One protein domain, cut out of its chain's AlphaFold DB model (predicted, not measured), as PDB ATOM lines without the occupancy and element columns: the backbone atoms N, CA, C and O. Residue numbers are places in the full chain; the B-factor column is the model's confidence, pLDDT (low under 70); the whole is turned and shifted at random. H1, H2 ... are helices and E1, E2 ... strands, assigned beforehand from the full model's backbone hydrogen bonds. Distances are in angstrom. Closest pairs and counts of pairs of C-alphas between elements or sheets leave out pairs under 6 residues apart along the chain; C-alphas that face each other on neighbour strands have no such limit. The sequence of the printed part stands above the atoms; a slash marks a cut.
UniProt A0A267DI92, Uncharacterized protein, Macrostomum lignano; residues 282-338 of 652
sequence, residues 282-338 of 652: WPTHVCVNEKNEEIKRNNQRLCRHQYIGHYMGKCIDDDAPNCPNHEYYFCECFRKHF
ATOM      1  N   TRP A 282     -25.858  -3.710  27.655       88.94
ATOM      2  CA  TRP A 282     -25.712  -4.568  28.817       88.94
ATOM      3  C   TRP A 282     -27.044  -5.267  29.095       88.94
ATOM      4  O   TRP A 282     -28.021  -4.598  29.447       88.94
ATOM      5  N   PRO A 283     -27.108  -6.600  28.928       90.12
ATOM      6  CA  PRO A 283     -28.364  -7.313  28.750       90.12
ATOM      7  C   PRO A 283     -29.280  -7.263  29.977       90.12
ATOM      8  O   PRO A 283     -28.880  -6.938  31.098       90.12
ATOM      9  N   THR A 284     -30.536  -7.657  29.759       90.94
ATOM     10  CA  THR A 284     -31.512  -7.876  30.831       90.94
ATOM     11  C   THR A 284     -30.946  -8.839  31.875       90.94
ATOM     12  O   THR A 284     -30.593  -9.972  31.543       90.94
ATOM     13  N   HIS A 285     -30.875  -8.410  33.132       92.06
ATOM     14  CA  HIS A 285     -30.279  -9.183  34.224       92.06
ATOM     15  C   HIS A 285     -30.947  -8.828  35.555       92.06
ATOM     16  O   HIS A 285     -31.612  -7.799  35.666       92.06
ATOM     17  N   VAL A 286     -30.773  -9.658  36.581       90.88
ATOM     18  CA  VAL A 286     -31.114  -9.284  37.962       90.88
ATOM     19  C   VAL A 286     -29.853  -8.732  38.621       90.88
ATOM     20  O   VAL A 286     -28.781  -9.326  38.502       90.88
ATOM     21  N   CYS A 287     -29.962  -7.582  39.282       89.12
ATOM     22  CA  CYS A 287     -28.898  -7.017  40.105       89.12
ATOM     23  C   CYS A 287     -29.423  -6.685  41.498       89.12
ATOM     24  O   CYS A 287     -30.584  -6.325  41.669       89.12
ATOM     25  N   VAL A 288     -28.536  -6.713  42.480       83.94
ATOM     26  CA  VAL A 288     -28.823  -6.236  43.833       83.94
ATOM     27  C   VAL A 288     -28.709  -4.701  43.870       83.94
ATOM     28  O   VAL A 288     -27.888  -4.130  43.144       83.94
ATOM     29  N   ASN A 289     -29.554  -4.017  44.648       78.19
ATOM     30  CA  ASN A 289     -29.507  -2.558  44.837       78.19
ATOM     31  C   ASN A 289     -28.750  -2.140  46.121       78.19
ATOM     32  O   ASN A 289     -28.235  -2.982  46.851       78.19
ATOM     33  N   GLU A 290     -28.704  -0.837  46.426       70.00
ATOM     34  CA  GLU A 290     -28.033  -0.298  47.630       70.00
ATOM     35  C   GLU A 290     -28.651  -0.759  48.972       70.00
ATOM     36  O   GLU A 290     -28.064  -0.520  50.022       70.00
ATOM     37  N   LYS A 291     -29.814  -1.427  48.958       76.62
ATOM     38  CA  LYS A 291     -30.516  -1.980  50.131       76.62
ATOM     39  C   LYS A 291     -30.438  -3.513  50.232       76.62
ATOM     40  O   LYS A 291     -31.145  -4.105  51.042       76.62
ATOM     41  N   ASN A 292     -29.618  -4.164  49.406       78.00
ATOM     42  CA  ASN A 292     -29.599  -5.622  49.221       78.00
ATOM     43  C   ASN A 292     -30.889  -6.246  48.624       78.00
ATOM     44  O   ASN A 292     -31.067  -7.461  48.671       78.00
ATOM     45  N   GLU A 293     -31.762  -5.454  47.993       87.81
ATOM     46  CA  GLU A 293     -32.979  -5.940  47.320       87.81
ATOM     47  C   GLU A 293     -32.672  -6.365  45.866       87.81
ATOM     48  O   GLU A 293     -31.927  -5.681  45.153       87.81
ATOM     49  N   GLU A 294     -33.264  -7.466  45.387       91.38
ATOM     50  CA  GLU A 294     -33.153  -7.886  43.981       91.38
ATOM     51  C   GLU A 294     -34.004  -7.004  43.053       91.38
ATOM     52  O   GLU A 294     -35.221  -6.906  43.193       91.38
ATOM     53  N   ILE A 295     -33.370  -6.406  42.040       89.44
ATOM     54  CA  ILE A 295     -34.027  -5.631  40.985       89.44
ATOM     55  C   ILE A 295     -33.723  -6.250  39.621       89.44
ATOM     56  O   ILE A 295     -32.573  -6.314  39.178       89.44
ATOM     57  N   LYS A 296     -34.778  -6.624  38.891       89.81
ATOM     58  CA  LYS A 296     -34.688  -6.956  37.466       89.81
ATOM     59  C   LYS A 296     -34.432  -5.681  36.655       89.81
ATOM     60  O   LYS A 296     -35.256  -4.770  36.637       89.81
ATOM     61  N   ARG A 297     -33.294  -5.620  35.968       87.81
ATOM     62  CA  ARG A 297     -32.916  -4.550  35.039       87.81
ATOM     63  C   ARG A 297     -33.265  -4.946  33.607       87.81
ATOM     64  O   ARG A 297     -33.030  -6.080  33.186       87.81
ATOM     65  N   ASN A 298     -33.792  -3.983  32.855       87.25
ATOM     66  CA  ASN A 298     -33.941  -4.086  31.404       87.25
ATOM     67  C   ASN A 298     -32.567  -3.958  30.711       87.25
ATOM     68  O   ASN A 298     -31.573  -3.664  31.376       87.25
ATOM     69  N   ASN A 299     -32.503  -4.179  29.390       87.88
ATOM     70  CA  ASN A 299     -31.284  -3.922  28.612       87.88
ATOM     71  C   ASN A 299     -30.859  -2.455  28.802       87.88
ATOM     72  O   ASN A 299     -31.673  -1.555  28.586       87.88
ATOM     73  N   GLN A 300     -29.621  -2.217  29.231       87.00
ATOM     74  CA  GLN A 300     -29.087  -0.871  29.436       87.00
ATOM     75  C   GLN A 300     -28.124  -0.535  28.300       87.00
ATOM     76  O   GLN A 300     -27.096  -1.190  28.143       87.00
ATOM     77  N   ARG A 301     -28.455   0.490  27.514       86.19
ATOM     78  CA  ARG A 301     -27.690   0.936  26.343       86.19
ATOM     79  C   ARG A 301     -27.021   2.268  26.635       86.19
ATOM     80  O   ARG A 301     -27.642   3.123  27.252       86.19
ATOM     81  N   LEU A 302     -25.791   2.475  26.186       87.44
ATOM     82  CA  LEU A 302     -25.107   3.760  26.301       87.44
ATOM     83  C   LEU A 302     -25.674   4.780  25.301       87.44
ATOM     84  O   LEU A 302     -25.792   4.467  24.116       87.44
ATOM     85  N   CYS A 303     -26.015   5.994  25.751       84.12
ATOM     86  CA  CYS A 303     -26.399   7.077  24.840       84.12
ATOM     87  C   CYS A 303     -25.178   7.892  24.390       84.12
ATOM     88  O   CYS A 303     -24.129   7.895  25.037       84.12
ATOM     89  N   ARG A 304     -25.333   8.631  23.287       81.31
ATOM     90  CA  ARG A 304     -24.239   9.388  22.669       81.31
ATOM     91  C   ARG A 304     -23.628  10.442  23.598       81.31
ATOM     92  O   ARG A 304     -22.413  10.555  23.686       81.31
ATOM     93  N   HIS A 305     -24.455  11.173  24.340       79.62
ATOM     94  CA  HIS A 305     -24.007  12.278  25.199       79.62
ATOM     95  C   HIS A 305     -23.239  11.757  26.425       79.62
ATOM     96  O   HIS A 305     -22.171  12.265  26.764       79.62
ATOM     97  N   GLN A 306     -23.709  10.650  27.014       82.75
ATOM     98  CA  GLN A 306     -22.980   9.886  28.033       82.75
ATOM     99  C   GLN A 306     -21.643   9.338  27.504       82.75
ATOM    100  O   GLN A 306     -20.647   9.343  28.224       82.75
ATOM    101  N   TYR A 307     -21.592   8.890  26.245       84.88
ATOM    102  CA  TYR A 307     -20.364   8.381  25.634       84.88
ATOM    103  C   TYR A 307     -19.317   9.474  25.368       84.88
ATOM    104  O   TYR A 307     -18.159   9.331  25.772       84.88
ATOM    105  N   ILE A 308     -19.721  10.584  24.740       78.31
ATOM    106  CA  ILE A 308     -18.835  11.718  24.434       78.31
ATOM    107  C   ILE A 308     -18.305  12.343  25.733       78.31
ATOM    108  O   ILE A 308     -17.091  12.448  25.903       78.31
ATOM    109  N   GLY A 309     -19.188  12.649  26.694       74.88
ATOM    110  CA  GLY A 309     -18.819  13.217  28.000       74.88
ATOM    111  C   GLY A 309     -18.147  12.243  28.981       74.88
ATOM    112  O   GLY A 309     -17.807  12.639  30.098       74.88
ATOM    113  N   HIS A 310     -17.963  10.974  28.596       82.00
ATOM    114  CA  HIS A 310     -17.408   9.898  29.428       82.00
ATOM    115  C   HIS A 310     -18.105   9.760  30.799       82.00
ATOM    116  O   HIS A 310     -17.479   9.726  31.863       82.00
ATOM    117  N   TYR A 311     -19.438   9.720  30.770       78.25
ATOM    118  CA  TYR A 311     -20.321   9.833  31.928       78.25
ATOM    119  C   TYR A 311     -21.267   8.630  32.040       78.25
ATOM    120  O   TYR A 311     -21.794   8.140  31.045       78.25
ATOM    121  N   MET A 312     -21.500   8.148  33.267       80.56
ATOM    122  CA  MET A 312     -22.397   7.015  33.555       80.56
ATOM    123  C   MET A 312     -23.465   7.326  34.621       80.56
ATOM    124  O   MET A 312     -23.951   6.413  35.294       80.56
ATOM    125  N   GLY A 313     -23.812   8.599  34.811       78.50
ATOM    126  CA  GLY A 313     -25.026   9.002  35.530       78.50
ATOM    127  C   GLY A 313     -26.246   9.092  34.605       78.50
ATOM    128  O   GLY A 313     -26.202   8.629  33.462       78.50
ATOM    129  N   LYS A 314     -27.323   9.712  35.102       78.62
ATOM    130  CA  LYS A 314     -28.473  10.190  34.308       78.62
ATOM    131  C   LYS A 314     -27.971  10.984  33.091       78.62
ATOM    132  O   LYS A 314     -26.995  11.716  33.220       78.62
ATOM    133  N   CYS A 315     -28.602  10.885  31.921       77.62
ATOM    134  CA  CYS A 315     -28.274  11.823  30.843       77.62
ATOM    135  C   CYS A 315     -28.791  13.230  31.206       77.62
ATOM    136  O   CYS A 315     -29.986  13.397  31.431       77.62
ATOM    137  N   ILE A 316     -27.883  14.207  31.284       69.56
ATOM    138  CA  ILE A 316     -28.151  15.624  31.621       69.56
ATOM    139  C   ILE A 316     -28.153  16.538  30.382       69.56
ATOM    140  O   ILE A 316     -27.922  17.735  30.483       69.56
ATOM    141  N   ASP A 317     -28.315  15.950  29.198       71.62
ATOM    142  CA  ASP A 317     -28.367  16.685  27.936       71.62
ATOM    143  C   ASP A 317     -29.825  17.092  27.675       71.62
ATOM    144  O   ASP A 317     -30.649  16.266  27.264       71.62
ATOM    145  N   ASP A 318     -30.148  18.343  28.012       66.31
ATOM    146  CA  ASP A 318     -31.499  18.911  27.917       66.31
ATOM    147  C   ASP A 318     -31.889  19.274  26.470       66.31
ATOM    148  O   ASP A 318     -33.075  19.260  26.138       66.31
ATOM    149  N   ASP A 319     -30.909  19.481  25.580       68.69
ATOM    150  CA  ASP A 319     -31.119  19.593  24.124       68.69
ATOM    151  C   ASP A 319     -31.508  18.234  23.493       68.69
ATOM    152  O   ASP A 319     -31.940  18.162  22.336       68.69
ATOM    153  N   ALA A 320     -31.406  17.139  24.256       66.94
ATOM    154  CA  ALA A 320     -31.763  15.784  23.853       66.94
ATOM    155  C   ALA A 320     -32.920  15.175  24.683       66.94
ATOM    156  O   ALA A 320     -32.761  14.082  25.242       66.94
ATOM    157  N   PRO A 321     -34.129  15.777  24.711       63.31
ATOM    158  CA  PRO A 321     -35.254  15.286  25.519       63.31
ATOM    159  C   PRO A 321     -35.740  13.886  25.104       63.31
ATOM    160  O   PRO A 321     -36.247  13.130  25.925       63.31
ATOM    161  N   ASN A 322     -35.517  13.490  23.845       67.88
ATOM    162  CA  ASN A 322     -35.807  12.142  23.336       67.88
ATOM    163  C   ASN A 322     -34.698  11.109  23.653       67.88
ATOM    164  O   ASN A 322     -34.688  10.011  23.092       67.88
ATOM    165  N   CYS A 323     -33.726  11.442  24.508       72.19
ATOM    166  CA  CYS A 323     -32.680  10.515  24.922       72.19
ATOM    167  C   CYS A 323     -33.272   9.388  25.795       72.19
ATOM    168  O   CYS A 323     -33.791   9.672  26.875       72.19
ATOM    169  N   PRO A 324     -33.122   8.098  25.426       67.44
ATOM    170  CA  PRO A 324     -33.702   6.982  26.186       67.44
ATOM    171  C   PRO A 324     -33.122   6.834  27.604       67.44
ATOM    172  O   PRO A 324     -33.674   6.102  28.419       67.44
ATOM    173  N   ASN A 325     -32.029   7.542  27.907       73.38
ATOM    174  CA  ASN A 325     -31.364   7.539  29.206       73.38
ATOM    175  C   ASN A 325     -31.565   8.845  29.992       73.38
ATOM    176  O   ASN A 325     -30.884   9.044  31.000       73.38
ATOM    177  N   HIS A 326     -32.460   9.743  29.555       70.19
ATOM    178  CA  HIS A 326     -32.733  10.975  30.301       70.19
ATOM    179  C   HIS A 326     -33.304  10.664  31.698       70.19
ATOM    180  O   HIS A 326     -32.941  11.333  32.647       70.19
ATOM    181  N   GLU A 327     -34.086   9.598  31.897       67.69
ATOM    182  CA  GLU A 327     -34.584   9.221  33.240       67.69
ATOM    183  C   GLU A 327     -33.783   8.100  33.934       67.69
ATOM    184  O   GLU A 327     -34.021   7.789  35.103       67.69
ATOM    185  N   TYR A 328     -32.818   7.476  33.248       70.00
ATOM    186  CA  TYR A 328     -32.230   6.204  33.686       70.00
ATOM    187  C   TYR A 328     -30.771   6.316  34.134       70.00
ATOM    188  O   TYR A 328     -29.872   6.625  33.353       70.00
ATOM    189  N   TYR A 329     -30.517   5.921  35.383       78.38
ATOM    190  CA  TYR A 329     -29.174   5.607  35.869       78.38
ATOM    191  C   TYR A 329     -28.765   4.181  35.467       78.38
ATOM    192  O   TYR A 329     -29.525   3.215  35.629       78.38
ATOM    193  N   PHE A 330     -27.523   4.022  35.010       86.56
ATOM    194  CA  PHE A 330     -26.904   2.705  34.876       86.56
ATOM    195  C   PHE A 330     -26.813   2.019  36.240       86.56
ATOM    196  O   PHE A 330     -26.457   2.645  37.239       86.56
ATOM    197  N   CYS A 331     -27.126   0.723  36.298       87.31
ATOM    198  CA  CYS A 331     -26.961  -0.031  37.537       87.31
ATOM    199  C   CYS A 331     -25.472  -0.154  37.894       87.31
ATOM    200  O   CYS A 331     -24.602  -0.141  37.022       87.31
ATOM    201  N   GLU A 332     -25.155  -0.338  39.175       85.12
ATOM    202  CA  GLU A 332     -23.757  -0.462  39.601       85.12
ATOM    203  C   GLU A 332     -23.045  -1.691  38.996       85.12
ATOM    204  O   GLU A 332     -21.828  -1.667  38.844       85.12
ATOM    205  N   CYS A 333     -23.777  -2.717  38.528       87.25
ATOM    206  CA  CYS A 333     -23.207  -3.793  37.705       87.25
ATOM    207  C   CYS A 333     -22.652  -3.287  36.362       87.25
ATOM    208  O   CYS A 333     -21.524  -3.631  36.022       87.25
ATOM    209  N   PHE A 334     -23.384  -2.430  35.642       89.25
ATOM    210  CA  PHE A 334     -22.890  -1.759  34.433       89.25
ATOM    211  C   PHE A 334     -21.715  -0.833  34.777       89.25
ATOM    212  O   PHE A 334     -20.649  -0.909  34.162       89.25
ATOM    213  N   ARG A 335     -21.892   0.027  35.795       88.38
ATOM    214  CA  ARG A 335     -20.915   1.074  36.144       88.38
ATOM    215  C   ARG A 335     -19.565   0.500  36.575       88.38
ATOM    216  O   ARG A 335     -18.547   1.103  36.228       88.38
ATOM    217  N   LYS A 336     -19.533  -0.664  37.244       86.25
ATOM    218  CA  LYS A 336     -18.284  -1.381  37.567       86.25
ATOM    219  C   LYS A 336     -17.706  -2.210  36.420       86.25
ATOM    220  O   LYS A 336     -16.510  -2.471  36.446       86.25
ATOM    221  N   HIS A 337     -18.515  -2.669  35.460       90.75
ATOM    222  CA  HIS A 337     -18.040  -3.630  34.460       90.75
ATOM    223  C   HIS A 337     -17.069  -3.010  33.451       90.75
ATOM    224  O   HIS A 337     -16.053  -3.622  33.123       90.75
ATOM    225  N   PHE A 338     -17.363  -1.790  32.996       92.88
ATOM    226  CA  PHE A 338     -16.544  -1.060  32.029       92.88
ATOM    227  C   PHE A 338     -15.643  -0.058  32.754       92.88
ATOM    228  O   PHE A 338     -16.105   1.024  33.097       92.88
TER     229      PHE A 338
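What this domain is: This is residues 282 to 338 of the 652 residues of an uncharacterized protein of Macrostomum lignano (UniProt A0A267DI92). With little regular structure, this is mostly loop: a small two-stranded hairpin, E1 and E2, at one end, and short helix H1 with a long winding loop, residues 309 to 331, toward the other. That loop brings the chain back to short helix H2, near E1. The 57 printed residues run E1, E2, H1, H2, a mixed class with 19 in named elements; the antiparallel sheet's order is E1, E2. The whole is elongated, 35 by 20 by 20 A, and only just compact, close to loose, with a radius of gyration of the C-alphas of 11.9 A.

Where its parts are: E1, residues 285 to 288, spans 10.2 A from C-alpha 285 at (-30.279, -9.183, 34.224). E2, residues 294 to 297, spans 9.5 A. H2, residues 332 to 337, spans 8.3 A to C-alpha 337 at (-18.040, -3.630, 34.460). H1, residues 304 to 308, spans 6.1 A.

How they stand to each other: E1 and E2 form an antiparallel hairpin at 143 degrees, with N 287 and O 295 within hydrogen-bond range at 2.9 A. The closest C-alphas of E1 and H2, those of Cys 287 and Cys 333, are 7.0 A apart. H1 is apart from E1 and H2. In H1 and H2 every O i to N i+4 pair is within hydrogen-bond range.

The domain as a whole: The C-alphas farthest apart, of Asn 292 and Asp 319, are 35.6 A apart. The printed part has no cut; the link from H1 to H2 is long, 23 residues. The model's pLDDT is under 70 at residues 316, 318 to 322, 324 and 327.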